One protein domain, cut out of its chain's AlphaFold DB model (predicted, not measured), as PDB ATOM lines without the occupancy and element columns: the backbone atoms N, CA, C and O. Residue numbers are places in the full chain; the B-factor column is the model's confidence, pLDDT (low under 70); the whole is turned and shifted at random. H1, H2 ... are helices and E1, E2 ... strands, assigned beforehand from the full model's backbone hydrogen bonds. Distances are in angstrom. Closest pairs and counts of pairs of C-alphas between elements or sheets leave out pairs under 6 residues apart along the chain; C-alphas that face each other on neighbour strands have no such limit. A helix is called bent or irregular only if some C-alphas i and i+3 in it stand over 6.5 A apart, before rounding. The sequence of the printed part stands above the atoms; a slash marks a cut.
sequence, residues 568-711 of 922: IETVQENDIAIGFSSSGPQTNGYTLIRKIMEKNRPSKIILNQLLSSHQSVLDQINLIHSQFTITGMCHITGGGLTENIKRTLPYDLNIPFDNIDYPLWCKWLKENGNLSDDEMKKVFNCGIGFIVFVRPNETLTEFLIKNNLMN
ATOM      1  N   ILE A 568     213.068  79.470 123.736       91.19
ATOM      2  CA  ILE A 568     212.455  80.402 122.789       91.19
ATOM      3  C   ILE A 568     211.567  79.576 121.873       91.19
ATOM      4  O   ILE A 568     212.057  78.688 121.171       91.19
ATOM      5  N   GLU A 569     210.268  79.849 121.909       90.69
ATOM      6  CA  GLU A 569     209.308  79.202 121.018       90.69
ATOM      7  C   GLU A 569     209.374  79.788 119.599       90.69
ATOM      8  O   GLU A 569     210.203  80.639 119.300       90.69
ATOM      9  N   THR A 570     208.513  79.324 118.695       90.50
ATOM     10  CA  THR A 570     208.372  79.908 117.355       90.50
ATOM     11  C   THR A 570     207.339  81.032 117.362       90.50
ATOM     12  O   THR A 570     206.277  80.893 117.983       90.50
ATOM     13  N   VAL A 571     207.631  82.120 116.645       93.56
ATOM     14  CA  VAL A 571     206.704  83.242 116.457       93.56
ATOM     15  C   VAL A 571     205.438  82.769 115.737       93.56
ATOM     16  O   VAL A 571     205.515  81.982 114.792       93.56
ATOM     17  N   GLN A 572     204.278  83.245 116.185       92.81
ATOM     18  CA  GLN A 572     202.968  82.961 115.591       92.81
ATOM     19  C   GLN A 572     202.187  84.251 115.316       92.81
ATOM     20  O   GLN A 572     202.508  85.322 115.833       92.81
ATOM     21  N   GLU A 573     201.136  84.142 114.502       90.94
ATOM     22  CA  GLU A 573     200.162  85.218 114.304       90.94
ATOM     23  C   GLU A 573     199.581  85.674 115.656       90.94
ATOM     24  O   GLU A 573     199.265  84.849 116.513       90.94
ATOM     25  N   ASN A 574     199.401  86.986 115.823       84.88
ATOM     26  CA  ASN A 574     198.972  87.676 117.046       84.88
ATOM     27  C   ASN A 574     199.989  87.774 118.187       84.88
ATOM     28  O   ASN A 574     199.673  88.454 119.164       84.88
ATOM     29  N   ASP A 575     201.187  87.192 118.083       88.56
ATOM     30  CA  ASP A 575     202.255  87.483 119.047       88.56
ATOM     31  C   ASP A 575     202.507  88.995 119.142       88.56
ATOM     32  O   ASP A 575     202.362  89.737 118.166       88.56
ATOM     33  N   ILE A 576     202.882  89.460 120.333       87.50
ATOM     34  CA  ILE A 576     203.121  90.877 120.603       87.50
ATOM     35  C   ILE A 576     204.608  91.171 120.420       87.50
ATOM     36  O   ILE A 576     205.454  90.603 121.109       87.50
ATOM     37  N   ALA A 577     204.913  92.084 119.505       91.25
ATOM     38  CA  ALA A 577     206.232  92.646 119.263       91.25
ATOM     39  C   ALA A 577     206.484  93.826 120.210       91.25
ATOM     40  O   ALA A 577     205.763  94.821 120.153       91.25
ATOM     41  N   ILE A 578     207.522  93.742 121.041       91.44
ATOM     42  CA  ILE A 578     207.950  94.797 121.968       91.44
ATOM     43  C   ILE A 578     209.302  95.331 121.491       91.44
ATOM     44  O   ILE A 578     210.307  94.622 121.559       91.44
ATOM     45  N   GLY A 579     209.333  96.569 120.998       91.62
ATOM     46  CA  GLY A 579     210.548  97.224 120.508       91.62
ATOM     47  C   GLY A 579     211.169  98.158 121.545       91.62
ATOM     48  O   GLY A 579     210.525  99.099 122.021       91.62
ATOM     49  N   PHE A 580     212.436  97.910 121.864       90.38
ATOM     50  CA  PHE A 580     213.236  98.712 122.782       90.38
ATOM     51  C   PHE A 580     213.966  99.840 122.060       90.38
ATOM     52  O   PHE A 580     214.529  99.634 120.984       90.38
ATOM     53  N   SER A 581     213.996 101.019 122.677       87.75
ATOM     54  CA  SER A 581     214.701 102.178 122.147       87.75
ATOM     55  C   SER A 581     216.209 101.953 122.087       87.75
ATOM     56  O   SER A 581     216.812 101.248 122.896       87.75
ATOM     57  N   SER A 582     216.830 102.575 121.094       88.94
ATOM     58  CA  SER A 582     218.275 102.731 120.978       88.94
ATOM     59  C   SER A 582     218.650 104.189 121.215       88.94
ATOM     60  O   SER A 582     217.983 105.087 120.705       88.94
ATOM     61  N   SER A 583     219.766 104.441 121.893       84.69
ATOM     62  CA  SER A 583     220.287 105.801 122.093       84.69
ATOM     63  C   SER A 583     220.857 106.453 120.821       84.69
ATOM     64  O   SER A 583     221.109 107.658 120.808       84.69
ATOM     65  N   GLY A 584     221.069 105.668 119.761       90.50
ATOM     66  CA  GLY A 584     221.669 106.088 118.498       90.50
ATOM     67  C   GLY A 584     221.751 104.937 117.482       90.50
ATOM     68  O   GLY A 584     221.206 103.860 117.739       90.50
ATOM     69  N   PRO A 585     222.498 105.112 116.375       90.50
ATOM     70  CA  PRO A 585     222.664 104.117 115.302       90.50
ATOM     71  C   PRO A 585     223.379 102.807 115.696       90.50
ATOM     72  O   PRO A 585     223.629 101.968 114.833       90.50
ATOM     73  N   GLN A 586     223.731 102.622 116.975       86.19
ATOM     74  CA  GLN A 586     224.494 101.481 117.503       86.19
ATOM     75  C   GLN A 586     225.925 101.390 116.936       86.19
ATOM     76  O   GLN A 586     226.672 102.348 117.123       86.19
ATOM     77  N   THR A 587     226.354 100.272 116.333       82.81
ATOM     78  CA  THR A 587     227.704 100.083 115.744       82.81
ATOM     79  C   THR A 587     227.702 100.045 114.210       82.81
ATOM     80  O   THR A 587     228.758 100.089 113.587       82.81
ATOM     81  N   ASN A 588     226.526 100.027 113.575       86.38
ATOM     82  CA  ASN A 588     226.370  99.863 112.128       86.38
ATOM     83  C   ASN A 588     225.929 101.165 111.435       86.38
ATOM     84  O   ASN A 588     225.521 102.130 112.076       86.38
ATOM     85  N   GLY A 589     226.079 101.243 110.108       89.25
ATOM     86  CA  GLY A 589     225.681 102.432 109.331       89.25
ATOM     87  C   GLY A 589     226.670 103.617 109.353       89.25
ATOM     88  O   GLY A 589     226.500 104.579 108.601       89.25
ATOM     89  N   TYR A 590     227.749 103.551 110.146       94.00
ATOM     90  CA  TYR A 590     228.657 104.690 110.372       94.00
ATOM     91  C   TYR A 590     229.446 105.154 109.152       94.00
ATOM     92  O   TYR A 590     229.822 106.322 109.083       94.00
ATOM     93  N   THR A 591     229.652 104.299 108.154       90.81
ATOM     94  CA  THR A 591     230.304 104.715 106.908       90.81
ATOM     95  C   THR A 591     229.450 105.744 106.157       90.81
ATOM     96  O   THR A 591     229.971 106.765 105.712       90.81
ATOM     97  N   LEU A 592     228.129 105.539 106.105       90.94
ATOM     98  CA  LEU A 592     227.193 106.501 105.520       90.94
ATOM     99  C   LEU A 592     227.028 107.742 106.400       90.94
ATOM    100  O   LEU A 592     227.092 108.852 105.878       90.94
ATOM    101  N   ILE A 593     226.921 107.578 107.723       95.31
ATOM    102  CA  ILE A 593     226.873 108.717 108.661       95.31
ATOM    103  C   ILE A 593     228.088 109.628 108.458       95.31
ATOM    104  O   ILE A 593     227.938 110.842 108.337       95.31
ATOM    105  N   ARG A 594     229.292 109.053 108.369       93.38
ATOM    106  CA  ARG A 594     230.531 109.803 108.124       93.38
ATOM    107  C   ARG A 594     230.477 110.582 106.814       93.38
ATOM    108  O   ARG A 594     230.804 111.762 106.825       93.38
ATOM    109  N   LYS A 595     230.018 109.953 105.729       88.12
ATOM    110  CA  LYS A 595     229.880 110.599 104.418       88.12
ATOM    111  C   LYS A 595     228.875 111.756 104.440       88.12
ATOM    112  O   LYS A 595     229.142 112.810 103.876       88.12
ATOM    113  N   ILE A 596     227.749 111.594 105.136       90.12
ATOM    114  CA  ILE A 596     226.773 112.678 105.338       90.12
ATOM    115  C   ILE A 596     227.414 113.821 106.143       90.12
ATOM    116  O   ILE A 596     227.248 114.993 105.800       90.12
ATOM    117  N   MET A 597     228.203 113.488 107.170       92.69
ATOM    118  CA  MET A 597     228.895 114.457 108.025       92.69
ATOM    119  C   MET A 597     230.051 115.212 107.349       92.69
ATOM    120  O   MET A 597     230.490 116.235 107.874       92.69
ATOM    121  N   GLU A 598     230.574 114.733 106.217       85.69
ATOM    122  CA  GLU A 598     231.613 115.445 105.454       85.69
ATOM    123  C   GLU A 598     231.088 116.759 104.870       85.69
ATOM    124  O   GLU A 598     231.826 117.742 104.817       85.69
ATOM    125  N   LYS A 599     229.812 116.782 104.470       80.12
ATOM    126  CA  LYS A 599     229.149 117.961 103.896       80.12
ATOM    127  C   LYS A 599     228.261 118.699 104.897       80.12
ATOM    128  O   LYS A 599     228.072 119.901 104.764       80.12
ATOM    129  N   ASN A 600     227.752 117.997 105.912       83.31
ATOM    130  CA  ASN A 600     226.764 118.531 106.845       83.31
ATOM    131  C   ASN A 600     227.265 118.430 108.284       83.31
ATOM    132  O   ASN A 600     227.557 117.346 108.785       83.31
ATOM    133  N   ARG A 601     227.339 119.554 108.997       87.38
ATOM    134  CA  ARG A 601     227.778 119.550 110.396       87.38
ATOM    135  C   ARG A 601     226.576 119.308 111.321       87.38
ATOM    136  O   ARG A 601     225.727 120.193 111.405       87.38
ATOM    137  N   PRO A 602     226.497 118.176 112.046       84.44
ATOM    138  CA  PRO A 602     225.400 117.955 112.981       84.44
ATOM    139  C   PRO A 602     225.486 118.932 114.155       84.44
ATOM    140  O   PRO A 602     226.579 119.350 114.565       84.44
ATOM    141  N   SER A 603     224.330 119.257 114.738       78.56
ATOM    142  CA  SER A 603     224.283 119.944 116.029       78.56
ATOM    143  C   SER A 603     224.957 119.087 117.108       78.56
ATOM    144  O   SER A 603     225.125 117.873 116.957       78.56
ATOM    145  N   LYS A 604     225.332 119.697 118.239       77.88
ATOM    146  CA  LYS A 604     225.944 118.964 119.362       77.88
ATOM    147  C   LYS A 604     225.042 117.831 119.872       77.88
ATOM    148  O   LYS A 604     225.547 116.802 120.305       77.88
ATOM    149  N   ILE A 605     223.728 118.009 119.778       73.31
ATOM    150  CA  ILE A 605     222.705 117.058 120.227       73.31
ATOM    151  C   ILE A 605     222.714 115.820 119.341       73.31
ATOM    152  O   ILE A 605     222.905 114.707 119.828       73.31
ATOM    153  N   ILE A 606     222.597 116.031 118.028       82.44
ATOM    154  CA  ILE A 606     222.644 114.952 117.044       82.44
ATOM    155  C   ILE A 606     223.996 114.251 117.130       82.44
ATOM    156  O   ILE A 606     224.050 113.030 117.196       82.44
ATOM    157  N   LEU A 607     225.093 115.007 117.228       87.94
ATOM    158  CA  LEU A 607     226.424 114.434 117.397       87.94
ATOM    159  C   LEU A 607     226.514 113.559 118.654       87.94
ATOM    160  O   LEU A 607     227.060 112.465 118.593       87.94
ATOM    161  N   ASN A 608     225.962 113.993 119.786       85.94
ATOM    162  CA  ASN A 608     225.947 113.186 121.004       85.94
ATOM    163  C   ASN A 608     225.123 111.898 120.842       85.94
ATOM    164  O   ASN A 608     225.567 110.854 121.315       85.94
ATOM    165  N   GLN A 609     223.982 111.939 120.146       87.38
ATOM    166  CA  GLN A 609     223.185 110.744 119.832       87.38
ATOM    167  C   GLN A 609     223.946 109.785 118.906       87.38
ATOM    168  O   GLN A 609     224.040 108.589 119.191       87.38
ATOM    169  N   LEU A 610     224.579 110.314 117.854       93.19
ATOM    170  CA  LEU A 610     225.434 109.555 116.939       93.19
ATOM    171  C   LEU A 610     226.667 108.961 117.636       93.19
ATOM    172  O   LEU A 610     227.218 107.987 117.147       93.19
ATOM    173  N   LEU A 611     227.130 109.511 118.757       92.56
ATOM    174  CA  LEU A 611     228.280 108.993 119.516       92.56
ATOM    175  C   LEU A 611     227.874 108.216 120.777       92.56
ATOM    176  O   LEU A 611     228.741 107.848 121.574       92.56
ATOM    177  N   SER A 612     226.573 108.002 120.987       90.56
ATOM    178  CA  SER A 612     226.064 107.295 122.159       90.56
ATOM    179  C   SER A 612     226.475 105.823 122.142       90.56
ATOM    180  O   SER A 612     226.649 105.218 121.078       90.56
ATOM    181  N   SER A 613     226.648 105.253 123.333       90.25
ATOM    182  CA  SER A 613     227.047 103.856 123.456       90.25
ATOM    183  C   SER A 613     225.903 102.891 123.151       90.25
ATOM    184  O   SER A 613     224.745 103.170 123.456       90.25
ATOM    185  N   HIS A 614     226.232 101.729 122.592       92.62
ATOM    186  CA  HIS A 614     225.318 100.610 122.389       92.62
ATOM    187  C   HIS A 614     224.752 100.155 123.732       92.62
ATOM    188  O   HIS A 614     225.493  99.970 124.699       92.62
ATOM    189  N   GLN A 615     223.438  99.953 123.804       89.62
ATOM    190  CA  GLN A 615     222.765  99.534 125.031       89.62
ATOM    191  C   GLN A 615     222.511  98.025 125.024       89.62
ATOM    192  O   GLN A 615     221.985  97.479 124.055       89.62
ATOM    193  N   SER A 616     222.855  97.353 126.124       92.19
ATOM    194  CA  SER A 616     222.419  95.974 126.353       92.19
ATOM    195  C   SER A 616     220.988  95.946 126.893       92.19
ATOM    196  O   SER A 616     220.628  96.755 127.756       92.19
ATOM    197  N   VAL A 617     220.191  94.997 126.398       93.81
ATOM    198  CA  VAL A 617     218.816  94.740 126.863       93.81
ATOM    199  C   VAL A 617     218.708  93.501 127.763       93.81
ATOM    200  O   VAL A 617     217.604  93.055 128.067       93.81
ATOM    201  N   LEU A 618     219.842  92.937 128.195       94.81
ATOM    202  CA  LEU A 618     219.910  91.675 128.938       94.81
ATOM    203  C   LEU A 618     218.990  91.648 130.169       94.81
ATOM    204  O   LEU A 618     218.217  90.707 130.339       94.81
ATOM    205  N   ASP A 619     219.027  92.691 131.000       92.50
ATOM    206  CA  ASP A 619     218.216  92.764 132.223       92.50
ATOM    207  C   ASP A 619     216.715  92.833 131.910       92.50
ATOM    208  O   ASP A 619     215.901  92.184 132.566       92.50
ATOM    209  N   GLN A 620     216.345  93.592 130.876       92.56
ATOM    210  CA  GLN A 620     214.968  93.757 130.417       92.56
ATOM    211  C   GLN A 620     214.408  92.434 129.889       92.56
ATOM    212  O   GLN A 620     213.280  92.069 130.216       92.56
ATOM    213  N   ILE A 621     215.203  91.695 129.110       94.56
ATOM    214  CA  ILE A 621     214.806  90.390 128.575       94.56
ATOM    215  C   ILE A 621     214.706  89.347 129.686       94.56
ATOM    216  O   ILE A 621     213.718  88.621 129.727       94.56
ATOM    217  N   ASN A 622     215.650  89.310 130.634       93.25
ATOM    218  CA  ASN A 622     215.558  88.429 131.804       93.25
ATOM    219  C   ASN A 622     214.269  88.680 132.602       93.25
ATOM    220  O   ASN A 622     213.599  87.736 133.025       93.25
ATOM    221  N   LEU A 623     213.905  89.952 132.776       92.44
ATOM    222  CA  LEU A 623     212.694  90.355 133.479       92.44
ATOM    223  C   LEU A 623     211.430  89.880 132.744       92.44
ATOM    224  O   LEU A 623     210.565  89.273 133.373       92.44
ATOM    225  N   ILE A 624     211.346  90.075 131.423       92.69
ATOM    226  CA  ILE A 624     210.215  89.602 130.601       92.69
ATOM    227  C   ILE A 624     210.138  88.071 130.594       92.69
ATOM    228  O   ILE A 624     209.073  87.520 130.860       92.69
ATOM    229  N   HIS A 625     211.259  87.384 130.365       94.06
ATOM    230  CA  HIS A 625     211.335  85.919 130.335       94.06
ATOM    231  C   HIS A 625     210.866  85.277 131.651       94.06
ATOM    232  O   HIS A 625     210.339  84.170 131.648       94.06
ATOM    233  N   SER A 626     211.019  85.970 132.786       92.50
ATOM    234  CA  SER A 626     210.559  85.466 134.086       92.50
ATOM    235  C   SER A 626     209.033  85.396 134.239       92.50
ATOM    236  O   SER A 626     208.560  84.715 135.147       92.50
ATOM    237  N   GLN A 627     208.268  86.104 133.398       92.75
ATOM    238  CA  GLN A 627     206.804  86.211 133.499       92.75
ATOM    239  C   GLN A 627     206.061  85.814 132.217       92.75
ATOM    240  O   GLN A 627     204.888  85.449 132.285       92.75
ATOM    241  N   PHE A 628     206.711  85.889 131.054       94.19
ATOM    242  CA  PHE A 628     206.077  85.689 129.754       94.19
ATOM    243  C   PHE A 628     206.867  84.714 128.886       94.19
ATOM    244  O   PHE A 628     208.098  84.698 128.889       94.19
ATOM    245  N   THR A 629     206.142  83.946 128.074       94.50
ATOM    246  CA  THR A 629     206.729  83.084 127.048       94.50
ATOM    247  C   THR A 629     207.269  83.931 125.900       94.50
ATOM    248  O   THR A 629     206.496  84.589 125.198       94.50
ATOM    249  N   ILE A 630     208.587  83.882 125.694       96.31
ATOM    250  CA  ILE A 630     209.259  84.519 124.558       96.31
ATOM    251  C   ILE A 630     209.198  83.590 123.342       96.31
ATOM    252  O   ILE A 630     209.568  82.418 123.405       96.31
ATOM    253  N   THR A 631     208.749  84.137 122.219       94.88
ATOM    254  CA  THR A 631     208.497  83.408 120.966       94.88
ATOM    255  C   THR A 631     209.467  83.810 119.858       94.88
ATOM    256  O   THR A 631     209.463  83.240 118.774       94.88
ATOM    257  N   GLY A 632     210.331  84.785 120.136       94.25
ATOM    258  CA  GLY A 632     211.412  85.209 119.262       94.25
ATOM    259  C   GLY A 632     212.067  86.487 119.774       94.25
ATOM    260  O   GLY A 632     211.497  87.226 120.574       94.25
ATOM    261  N   MET A 633     213.269  86.763 119.289       95.62
ATOM    262  CA  MET A 633     214.008  87.990 119.578       95.62
ATOM    263  C   MET A 633     214.748  88.450 118.327       95.62
ATOM    264  O   MET A 633     215.033  87.653 117.432       95.62
ATOM    265  N   CYS A 634     215.039  89.740 118.240       94.31
ATOM    266  CA  CYS A 634     215.705  90.325 117.089       94.31
ATOM    267  C   CYS A 634     216.583  91.498 117.527       94.31
ATOM    268  O   CYS A 634     216.084  92.489 118.062       94.31
ATOM    269  N   HIS A 635     217.888  91.389 117.290       94.94
ATOM    270  CA  HIS A 635     218.830  92.485 117.484       94.94
ATOM    271  C   HIS A 635     218.868  93.327 116.203       94.94
ATOM    272  O   HIS A 635     219.146  92.804 115.126       94.94
ATOM    273  N   ILE A 636     218.535  94.617 116.296       93.19
ATOM    274  CA  ILE A 636     218.404  95.478 115.113       93.19
ATOM    275  C   ILE A 636     219.708  96.246 114.894       93.19
ATOM    276  O   ILE A 636     219.899  97.324 115.452       93.19
ATOM    277  N   THR A 637     220.594  95.689 114.068       88.94
ATOM    278  CA  THR A 637     221.938  96.221 113.790       88.94
ATOM    279  C   THR A 637     222.144  96.456 112.285       88.94
ATOM    280  O   THR A 637     221.350  97.160 111.656       88.94
ATOM    281  N   GLY A 638     223.200  95.896 111.679       78.44
ATOM    282  CA  GLY A 638     223.409  95.915 110.231       78.44
ATOM    283  C   GLY A 638     222.274  95.180 109.511       78.44
ATOM    284  O   GLY A 638     221.825  94.134 109.971       78.44
ATOM    285  N   GLY A 639     221.761  95.753 108.419       79.25
ATOM    286  CA  GLY A 639     220.549  95.266 107.739       79.25
ATOM    287  C   GLY A 639     219.228  95.806 108.319       79.25
ATOM    288  O   GLY A 639     218.153  95.492 107.797       79.25
ATOM    289  N   GLY A 640     219.307  96.632 109.374       89.62
ATOM    290  CA  GLY A 640     218.205  97.430 109.908       89.62
ATOM    291  C   GLY A 640     216.970  96.613 110.291       89.62
ATOM    292  O   GLY A 640     217.066  95.447 110.673       89.62
ATOM    293  N   LEU A 641     215.796  97.225 110.195       89.81
ATOM    294  CA  LEU A 641     214.505  96.575 110.429       89.81
ATOM    295  C   LEU A 641     214.113  95.623 109.289       89.81
ATOM    296  O   LEU A 641     213.319  94.711 109.495       89.81
ATOM    297  N   THR A 642     214.677  95.794 108.093       84.50
ATOM    298  CA  THR A 642     214.274  95.014 106.916       84.50
ATOM    299  C   THR A 642     214.847  93.597 106.908       84.50
ATOM    300  O   THR A 642     214.117  92.640 106.646       84.50
ATOM    301  N   GLU A 643     216.150  93.431 107.152       83.81
ATOM    302  CA  GLU A 643     216.798  92.114 107.084       83.81
ATOM    303  C   GLU A 643     216.746  91.369 108.416       83.81
ATOM    304  O   GLU A 643     216.457  90.172 108.428       83.81
ATOM    305  N   ASN A 644     216.990  92.059 109.536       89.69
ATOM    306  CA  ASN A 644     217.102  91.398 110.839       89.69
ATOM    307  C   ASN A 644     215.791  90.722 111.249       89.69
ATOM    308  O   ASN A 644     215.807  89.599 111.749       89.69
ATOM    309  N   ILE A 645     214.649  91.341 110.950       88.62
ATOM    310  CA  ILE A 645     213.332  90.793 111.295       88.62
ATOM    311  C   ILE A 645     213.032  89.511 110.515       88.62
ATOM    312  O   ILE A 645     212.509  88.554 111.085       88.62
ATOM    313  N   LYS A 646     213.444  89.433 109.245       84.88
ATOM    314  CA  LYS A 646     213.281  88.230 108.409       84.88
ATOM    315  C   LYS A 646     214.095  87.036 108.911       84.88
ATOM    316  O   LYS A 646     213.792  85.908 108.543       84.88
ATOM    317  N   ARG A 647     215.129  87.264 109.732       84.56
ATOM    318  CA  ARG A 647     215.902  86.186 110.376       84.56
ATOM    319  C   ARG A 647     215.152  85.555 111.551       84.56
ATOM    320  O   ARG A 647     215.477  84.431 111.925       84.56
ATOM    321  N   THR A 648     214.176  86.266 112.119       87.44
ATOM    322  CA  THR A 648     213.397  85.823 113.285       87.44
ATOM    323  C   THR A 648     211.986  85.367 112.905       87.44
ATOM    324  O   THR A 648     211.495  84.396 113.476       87.44
ATOM    325  N   LEU A 649     211.323  86.044 111.962       87.88
ATOM    326  CA  LEU A 649     209.947  85.721 111.576       87.88
ATOM    327  C   LEU A 649     209.864  84.554 110.573       87.88
ATOM    328  O   LEU A 649     210.661  84.493 109.634       87.88
ATOM    329  N   PRO A 650     208.856  83.671 110.707       86.44
ATOM    330  CA  PRO A 650     208.408  82.798 109.626       86.44
ATOM    331  C   PRO A 650     208.067  83.579 108.347       86.44
ATOM    332  O   PRO A 650     207.637  84.730 108.406       86.44
ATOM    333  N   TYR A 651     208.236  82.946 107.181       83.25
ATOM    334  CA  TYR A 651     208.094  83.603 105.871       83.25
ATOM    335  C   TYR A 651     206.683  84.153 105.597       83.25
ATOM    336  O   TYR A 651     206.522  85.094 104.825       83.25
ATOM    337  N   ASP A 652     205.654  83.574 106.208       86.06
ATOM    338  CA  ASP A 652     204.253  83.976 106.071       86.06
ATOM    339  C   ASP A 652     203.830  85.083 107.049       86.06
ATOM    340  O   ASP A 652     202.700  85.563 106.957       86.06
ATOM    341  N   LEU A 653     204.720  85.518 107.948       86.88
ATOM    342  CA  LEU A 653     204.434  86.526 108.967       86.88
ATOM    343  C   LEU A 653     205.191  87.838 108.720       86.88
ATOM    344  O   LEU A 653     206.308  87.859 108.197       86.88
ATOM    345  N   ASN A 654     204.588  88.950 109.140       85.56
ATOM    346  CA  ASN A 654     205.205  90.272 109.142       85.56
ATOM    347  C   ASN A 654     204.787  91.115 110.346       85.56
ATOM    348  O   ASN A 654     203.916  90.752 111.139       85.56
ATOM    349  N   ILE A 655     205.440  92.269 110.455       84.12
ATOM    350  CA  ILE A 655     205.118  93.315 111.413       84.12
ATOM    351  C   ILE A 655     205.203  94.656 110.675       84.12
ATOM    352  O   ILE A 655     206.231  94.919 110.043       84.12
ATOM    353  N   PRO A 656     204.162  95.505 110.732       76.50
ATOM    354  CA  PRO A 656     204.155  96.771 110.012       76.50
ATOM    355  C   PRO A 656     204.978  97.848 110.732       76.50
ATOM    356  O   PRO A 656     204.874  98.041 111.946       76.50
ATOM    357  N   PHE A 657     205.763  98.604 109.965       79.69
ATOM    358  CA  PHE A 657     206.637  99.686 110.450       79.69
ATOM    359  C   PHE A 657     206.272 101.040 109.836       79.69
ATOM    360  O   PHE A 657     207.135 101.892 109.613       79.69
ATOM    361  N   ASP A 658     204.996 101.227 109.520       64.44
ATOM    362  CA  ASP A 658     204.541 102.358 108.708       64.44
ATOM    363  C   ASP A 658     204.570 103.683 109.485       64.44
ATOM    364  O   ASP A 658     204.734 104.736 108.885       64.44
ATOM    365  N   ASN A 659     204.540 103.625 110.824       63.47
ATOM    366  CA  ASN A 659     204.488 104.792 111.714       63.47
ATOM    367  C   ASN A 659     205.603 104.788 112.778       63.47
ATOM    368  O   ASN A 659     205.337 104.990 113.964       63.47
ATOM    369  N   ILE A 660     206.854 104.504 112.397       73.38
ATOM    370  CA  ILE A 660     207.973 104.665 113.341       73.38
ATOM    371  C   ILE A 660     208.224 106.158 113.563       73.38
ATOM    372  O   ILE A 660     208.562 106.886 112.631       73.38
ATOM    373  N   ASP A 661     208.132 106.598 114.814       72.38
ATOM    374  CA  ASP A 661     208.528 107.947 115.212       72.38
ATOM    375  C   ASP A 661     210.058 108.051 115.242       72.38
ATOM    376  O   ASP A 661     210.724 107.617 116.187       72.38
ATOM    377  N   TYR A 662     210.632 108.566 114.154       83.94
ATOM    378  CA  TYR A 662     212.077 108.667 114.015       83.94
ATOM    379  C   TYR A 662     212.695 109.607 115.058       83.94
ATOM    380  O   TYR A 662     212.285 110.769 115.167       83.94
ATOM    381  N   PRO A 663     213.749 109.161 115.772       82.75
ATOM    382  CA  PRO A 663     214.494 110.047 116.650       82.75
ATOM    383  C   PRO A 663     215.199 111.159 115.859       82.75
ATOM    384  O   PRO A 663     215.416 111.045 114.652       82.75
ATOM    385  N   LEU A 664     215.598 112.236 116.544       83.75
ATOM    386  CA  LEU A 664     216.228 113.413 115.922       83.75
ATOM    387  C   LEU A 664     217.417 113.063 115.014       83.75
ATOM    388  O   LEU A 664     217.516 113.590 113.909       83.75
ATOM    389  N   TRP A 665     218.291 112.144 115.434       90.38
ATOM    390  CA  TRP A 665     219.403 111.696 114.594       90.38
ATOM    391  C   TRP A 665     218.937 110.981 113.315       90.38
ATOM    392  O   TRP A 665     219.564 111.163 112.276       90.38
ATOM    393  N   CYS A 666     217.835 110.219 113.354       92.50
ATOM    394  CA  CYS A 666     217.253 109.594 112.163       92.50
ATOM    395  C   CYS A 666     216.712 110.653 111.210       92.50
ATOM    396  O   CYS A 666     217.031 110.611 110.028       92.50
ATOM    397  N   LYS A 667     215.933 111.614 111.728       87.12
ATOM    398  CA  LYS A 667     215.388 112.728 110.936       87.12
ATOM    399  C   LYS A 667     216.515 113.515 110.267       87.12
ATOM    400  O   LYS A 667     216.501 113.699 109.056       87.12
ATOM    401  N   TRP A 668     217.565 113.835 111.023       90.38
ATOM    402  CA  TRP A 668     218.735 114.531 110.495       90.38
ATOM    403  C   TRP A 668     219.465 113.736 109.406       90.38
ATOM    404  O   TRP A 668     219.803 114.308 108.372       90.38
ATOM    405  N   LEU A 669     219.705 112.431 109.601       93.50
ATOM    406  CA  LEU A 669     220.332 111.587 108.574       93.50
ATOM    407  C   LEU A 669     219.450 111.443 107.333       93.50
ATOM    408  O   LEU A 669     219.978 111.475 106.223       93.50
ATOM    409  N   LYS A 670     218.133 111.312 107.521       89.19
ATOM    410  CA  LYS A 670     217.155 111.244 106.437       89.19
ATOM    411  C   LYS A 670     217.217 112.511 105.594       89.19
ATOM    412  O   LYS A 670     217.472 112.438 104.405       89.19
ATOM    413  N   GLU A 671     217.112 113.679 106.212       84.25
ATOM    414  CA  GLU A 671     217.158 114.963 105.503       84.25
ATOM    415  C   GLU A 671     218.525 115.216 104.845       84.25
ATOM    416  O   GLU A 671     218.613 115.474 103.648       84.25
ATOM    417  N   ASN A 672     219.624 115.090 105.596       83.25
ATOM    418  CA  ASN A 672     220.957 115.504 105.133       83.25
ATOM    419  C   ASN A 672     221.650 114.460 104.245       83.25
ATOM    420  O   ASN A 672     222.572 114.788 103.497       83.25
ATOM    421  N   GLY A 673     221.239 113.196 104.345       79.12
ATOM    422  CA  GLY A 673     221.601 112.132 103.409       79.12
ATOM    423  C   GLY A 673     220.589 111.960 102.280       79.12
ATOM    424  O   GLY A 673     220.743 111.038 101.478       79.12
ATOM    425  N   ASN A 674     219.559 112.815 102.248       77.81
ATOM    426  CA  ASN A 674     218.366 112.728 101.415       77.81
ATOM    427  C   ASN A 674     217.566 111.418 101.614       77.81
ATOM    428  O   ASN A 674     216.699 111.149 100.819       77.81
ATOM    429  N   LEU A 675     217.917 110.492 102.516       80.81
ATOM    430  CA  LEU A 675     217.529 109.060 102.511       80.81
ATOM    431  C   LEU A 675     216.010 108.805 102.439       80.81
ATOM    432  O   LEU A 675     215.223 109.478 103.100       80.81
ATOM    433  N   SER A 676     215.601 107.781 101.688       82.06
ATOM    434  CA  SER A 676     214.217 107.278 101.710       82.06
ATOM    435  C   SER A 676     213.906 106.515 103.010       82.06
ATOM    436  O   SER A 676     214.814 106.078 103.721       82.06
ATOM    437  N   ASP A 677     212.622 106.314 103.333       82.56
ATOM    438  CA  ASP A 677     212.231 105.517 104.512       82.56
ATOM    439  C   ASP A 677     212.684 104.057 104.413       82.56
ATOM    440  O   ASP A 677     213.083 103.459 105.415       82.56
ATOM    441  N   ASP A 678     212.687 103.491 103.209       82.38
ATOM    442  CA  ASP A 678     213.167 102.130 102.982       82.38
ATOM    443  C   ASP A 678     214.682 102.023 103.184       82.38
ATOM    444  O   ASP A 678     215.148 101.070 103.810       82.38
ATOM    445  N   GLU A 679     215.463 103.013 102.738       82.38
ATOM    446  CA  GLU A 679     216.901 103.077 103.029       82.38
ATOM    447  C   GLU A 679     217.157 103.237 104.529       82.38
ATOM    448  O   GLU A 679     218.013 102.544 105.083       82.38
ATOM    449  N   MET A 680     216.384 104.091 105.210       90.25
ATOM    450  CA  MET A 680     216.468 104.246 106.662       90.25
ATOM    451  C   MET A 680     216.220 102.911 107.371       90.25
ATOM    452  O   MET A 680     217.042 102.496 108.190       90.25
ATOM    453  N   LYS A 681     215.143 102.201 107.011       89.81
ATOM    454  CA  LYS A 681     214.771 100.894 107.582       89.81
ATOM    455  C   LYS A 681     215.739  99.774 107.200       89.81
ATOM    456  O   LYS A 681     215.900  98.838 107.976       89.81
ATOM    457  N   LYS A 682     216.389  99.846 106.037       86.25
ATOM    458  CA  LYS A 682     217.375  98.854 105.571       86.25
ATOM    459  C   LYS A 682     218.743  99.037 106.228       86.25
ATOM    460  O   LYS A 682     219.430  98.054 106.483       86.25
ATOM    461  N   VAL A 683     219.168 100.274 106.472       88.19
ATOM    462  CA  VAL A 683     220.534 100.569 106.942       88.19
ATOM    463  C   VAL A 683     220.593 100.742 108.453       88.19
ATOM    464  O   VAL A 683     221.547 100.286 109.084       88.19
ATOM    465  N   PHE A 684     219.599 101.410 109.036       92.94
ATOM    466  CA  PHE A 684     219.622 101.829 110.430       92.94
ATOM    467  C   PHE A 684     218.558 101.118 111.258       92.94
ATOM    468  O   PHE A 684     217.533 100.645 110.770       92.94
ATOM    469  N   ASN A 685     218.780 101.127 112.567       92.75
ATOM    470  CA  ASN A 685     217.830 100.616 113.546       92.75
ATOM    471  C   ASN A 685     216.589 101.512 113.733       92.75
ATOM    472  O   ASN A 685     215.653 101.143 114.436       92.75
ATOM    473  N   CYS A 686     216.568 102.693 113.105       92.06
ATOM    474  CA  CYS A 686     215.464 103.651 113.147       92.06
ATOM    475  C   CYS A 686     215.005 104.042 114.565       92.06
ATOM    476  O   CYS A 686     213.857 104.434 114.759       92.06
ATOM    477  N   GLY A 687     215.894 103.948 115.557       89.44
ATOM    478  CA  GLY A 687     215.569 104.192 116.961       89.44
ATOM    479  C   GLY A 687     215.131 102.952 117.744       89.44
ATOM    480  O   GLY A 687     215.089 103.037 118.967       89.44
ATOM    481  N   ILE A 688     214.862 101.813 117.097       91.50
ATOM    482  CA  ILE A 688     214.502 100.536 117.733       91.50
ATOM    483  C   ILE A 688     215.734  99.629 117.736       91.50
ATOM    484  O   ILE A 688     216.091  99.069 116.709       91.50
ATOM    485  N   GLY A 689     216.388  99.459 118.883       92.25
ATOM    486  CA  GLY A 689     217.631  98.688 118.986       92.25
ATOM    487  C   GLY A 689     217.452  97.178 119.146       92.25
ATOM    488  O   GLY A 689     218.373  96.417 118.845       92.25
ATOM    489  N   PHE A 690     216.298  96.735 119.646       94.75
ATOM    490  CA  PHE A 690     216.010  95.324 119.905       94.75
ATOM    491  C   PHE A 690     214.500  95.079 119.907       94.75
ATOM    492  O   PHE A 690     213.752  95.926 120.393       94.75
ATOM    493  N   ILE A 691     214.049  93.927 119.417       95.44
ATOM    494  CA  ILE A 691     212.642  93.510 119.446       95.44
ATOM    495  C   ILE A 691     212.532  92.151 120.139       95.44
ATOM    496  O   ILE A 691     213.304  91.240 119.843       95.44
ATOM    497  N   VAL A 692     211.564  92.000 121.044       95.62
ATOM    498  CA  VAL A 692     211.177  90.707 121.631       95.62
ATOM    499  C   VAL A 692     209.725  90.392 121.291       95.62
ATOM    500  O   VAL A 692     208.867  91.272 121.337       95.62
ATOM    501  N   PHE A 693     209.462  89.137 120.941       95.31
ATOM    502  CA  PHE A 693     208.133  88.603 120.670       95.31
ATOM    503  C   PHE A 693     207.657  87.796 121.866       95.31
ATOM    504  O   PHE A 693     208.397  86.955 122.381       95.31
ATOM    505  N   VAL A 694     206.431  88.055 122.313       94.12
ATOM    506  CA  VAL A 694     205.811  87.330 123.424       94.12
ATOM    507  C   VAL A 694     204.408  86.870 123.061       94.12
ATOM    508  O   VAL A 694     203.703  87.528 122.289       94.12
ATOM    509  N   ARG A 695     203.977  85.758 123.663       91.94
ATOM    510  CA  ARG A 695     202.578  85.324 123.565       91.94
ATOM    511  C   ARG A 695     201.646  86.405 124.138       91.94
ATOM    512  O   ARG A 695     202.004  87.037 125.137       91.94
ATOM    513  N   PRO A 696     200.447  86.609 123.561       83.62
ATOM    514  CA  PRO A 696     199.471  87.556 124.091       83.62
ATOM    515  C   PRO A 696     199.149  87.306 125.564       83.62
ATOM    516  O   PRO A 696     198.847  86.181 125.961       83.62
ATOM    517  N   ASN A 697     199.189  88.364 126.371       81.94
ATOM    518  CA  ASN A 697     198.831  88.316 127.783       81.94
ATOM    519  C   ASN A 697     198.276  89.677 128.225       81.94
ATOM    520  O   ASN A 697     198.877  90.713 127.947       81.94
ATOM    521  N   GLU A 698     197.143  89.669 128.924       73.81
ATOM    522  CA  GLU A 698     196.438  90.883 129.362       73.81
ATOM    523  C   GLU A 698     197.251  91.715 130.369       73.81
ATOM    524  O   GLU A 698     197.154  92.939 130.383       73.81
ATOM    525  N   THR A 699     198.122  91.077 131.158       78.81
ATOM    526  CA  THR A 699     198.955  91.753 132.170       78.81
ATOM    527  C   THR A 699     200.244  92.353 131.606       78.81
ATOM    528  O   THR A 699     200.959  93.051 132.326       78.81
ATOM    529  N   LEU A 700     200.561  92.116 130.326       77.62
ATOM    530  CA  LEU A 700     201.827  92.538 129.720       77.62
ATOM    531  C   LEU A 700     202.029  94.053 129.818       77.62
ATOM    532  O   LEU A 700     203.078  94.516 130.259       77.62
ATOM    533  N   THR A 701     201.016  94.831 129.447       69.94
ATOM    534  CA  THR A 701     201.086  96.294 129.472       69.94
ATOM    535  C   THR A 701     201.319  96.824 130.885       69.94
ATOM    536  O   THR A 701     202.231  97.624 131.097       69.94
ATOM    537  N   GLU A 702     200.560  96.340 131.869       70.31
ATOM    538  CA  GLU A 702     200.733  96.722 133.276       70.31
ATOM    539  C   GLU A 702     202.112  96.329 133.808       70.31
ATOM    540  O   GLU A 702     202.751  97.106 134.521       70.31
ATOM    541  N   PHE A 703     202.608  95.152 133.424       82.38
ATOM    542  CA  PHE A 703     203.942  94.691 133.780       82.38
ATOM    543  C   PHE A 703     205.033  95.613 133.228       82.38
ATOM    544  O   PHE A 703     205.945  95.990 133.970       82.38
ATOM    545  N   LEU A 704     204.941  96.005 131.954       78.88
ATOM    546  CA  LEU A 704     205.904  96.918 131.334       78.88
ATOM    547  C   LEU A 704     205.903  98.284 132.034       78.88
ATOM    548  O   LEU A 704     206.967  98.858 132.255       78.88
ATOM    549  N   ILE A 705     204.735  98.782 132.440       70.00
ATOM    550  CA  ILE A 705     204.605 100.059 133.158       70.00
ATOM    551  C   ILE A 705     205.180  99.954 134.572       70.00
ATOM    552  O   ILE A 705     206.025 100.758 134.958       70.00
ATOM    553  N   LYS A 706     204.769  98.939 135.341       74.56
ATOM    554  CA  LYS A 706     205.196  98.733 136.737       74.56
ATOM    555  C   LYS A 706     206.712  98.602 136.873       74.56
ATOM    556  O   LYS A 706     207.275  99.006 137.886       74.56
ATOM    557  N   ASN A 707     207.364  98.042 135.859       76.25
ATOM    558  CA  ASN A 707     208.811  97.854 135.828       76.25
ATOM    559  C   ASN A 707     209.567  98.994 135.120       76.25
ATOM    560  O   ASN A 707     210.747  98.831 134.808       76.25
ATOM    561  N   ASN A 708     208.919 100.139 134.860       70.94
ATOM    562  CA  ASN A 708     209.502 101.297 134.165       70.94
ATOM    563  C   ASN A 708     210.121 100.938 132.800       70.94
ATOM    564  O   ASN A 708     211.136 101.500 132.382       70.94
ATOM    565  N   LEU A 709     209.537  99.958 132.107       76.38
ATOM    566  CA  LEU A 709     209.902  99.616 130.736       76.38
ATOM    567  C   LEU A 709     209.098 100.452 129.736       76.38
ATOM    568  O   LEU A 709     209.630 100.769 128.678       76.38
ATOM    569  N   MET A 710     207.874 100.871 130.071       71.75
ATOM    570  CA  MET A 710     207.017 101.691 129.211       71.75
ATOM    571  C   MET A 710     206.381 102.857 129.977       71.75
ATOM    572  O   MET A 710     205.834 102.664 131.062       71.75
ATOM    573  N   ASN A 711     206.391 104.052 129.383       63.41
ATOM    574  CA  ASN A 711     205.664 105.209 129.908       63.41
ATOM    575  C   ASN A 711     204.202 105.168 129.431       63.41
ATOM    576  O   ASN A 711     203.951 105.058 128.237       63.41
TER     577      ASN A 711
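AT A GLANCE: This is residues 568 to 711 of the 922 residues of a protein of bacterium (UniProt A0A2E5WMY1). A narrow sheet of three strands, E1, E3 and E2, has one short helix over each face, H3 over one and H4 over the other. Beyond the end of the sheet where E1 and E2 finish and E3 starts, H1, H2 and H5 form a small helical group at one end of the long axis, with H6 between H4 and H5, while H7 lies toward the other end of that axis, near H3. The printed part has 144 residues with seven named helices and three named strands, in the order E1 H1 H2 H3 E2 H4 H5 H6 E3 H7; the sheet's order is E1 - E3 - E2, all antiparallel, and the class is mixed, helices and strands. The whole is compact, with a radius of gyration of the C-alphas of 16.1 A and spans of 48 by 34 by 22 A.

HOW THE PARTS SIT: Begin at the inner strand E3, residues 688 to 694, between the edge strands E1, residues 576 to 581, and E2, residues 630 to 635. E1 and E3 are antiparallel at 156 degrees; look for N 578 and O 692, 2.8 A apart and within hydrogen-bond range, and N 692 and O 578 at 3.0 A. E3 and E2 are antiparallel at 168 degrees, with N 634 and O 691 within hydrogen-bond range at 2.8 A. On one face is H3, residues 618 to 625, over E3 at a height over the sheet of 9.4 A; it runs along the strands, at 12 degrees to E3 on the local plane, which is fitted to only just enough C-alphas, 6. Its closest C-alpha pair with E3 is Ile 621 and Val 692, 7.8 A. On the opposite face is H4, residues 640 to 646, over E2 and only just over E3, on which 3 of its C-alphas fall; its height over the sheet is 9.1 A, and it is only just slantwise to the strands, at 33 degrees to E2 on the local plane. The C-alphas of Cys 634 and Ile 645, 6.3 A apart, are the closest of E2 and H4. Move outward to H6, residues 677 to 683, which touches H4 about perpendicular, at 76 degrees, the closest C-alphas being those of Gly 640 and Lys 682, 4.6 A apart. H6 only just touches the hub H5, residues 664 to 672, with 3 pairs of C-alphas within 8 A, at 74 degrees, about perpendicular; Lys 670 and Met 680 have the closest C-alphas, 7.0 A. H5 touches H2, residues 604 to 610, about perpendicular at 85 degrees, closest at the C-alphas of Ile 606 and Trp 665, 5.2 A. It only just touches H1, residues 590 to 599, with 3 pairs within 8 A, the closest C-alphas being those of Ile 596 and Asn 672, 6.5 A, at a steep tilt of 60 degrees, the same way. The helix packing is mostly crossed: none of these four pairs is at a shallow tilt. H7, residues 700 to 706, is not on the sheet but is near H3, with 6 pairs of C-alphas within 10 A. In H2, H3, H5, H6 and H7 every O i to N i+4 pair is within hydrogen-bond range; in H1 it is 5 of 6, and in H4 0 of 3, with 1 of 4 O i to N i+3 pairs within range.

IN THESE COORDINATES: Find C-alpha 576 at (203.121, 90.877, 120.603), where E1 begins its 16.3 A to residue 581. E3 runs 16.8 A from C-alpha 688 at (214.502, 100.536, 117.733), and E2 14.3 A. H1 measures 14.8 A, H5 12.0 A, H4 10.5 A, H3 10.4 A, H6 10.0 A and H2 9.7 A. H4 is neither bent nor irregular, but only just: C-alphas 640 and 643 are 6.2 A apart. H7 measures 9.9 A and ends at C-alpha 706, (205.196, 98.733, 136.737).

THE WHOLE: The two C-alphas farthest apart, those of Lys 599 and Glu 698, are 49.5 A from each other. The printed part has no cut. Look at residues 647 to 663 for the long link, H4 to H5; the links E1 to H1 and H2 to H3 are short, and the others are tight. Mean pLDDT of the printed part is 86.6, and the model's confidence is under 70 at residues 658 to 659, 701 and 711.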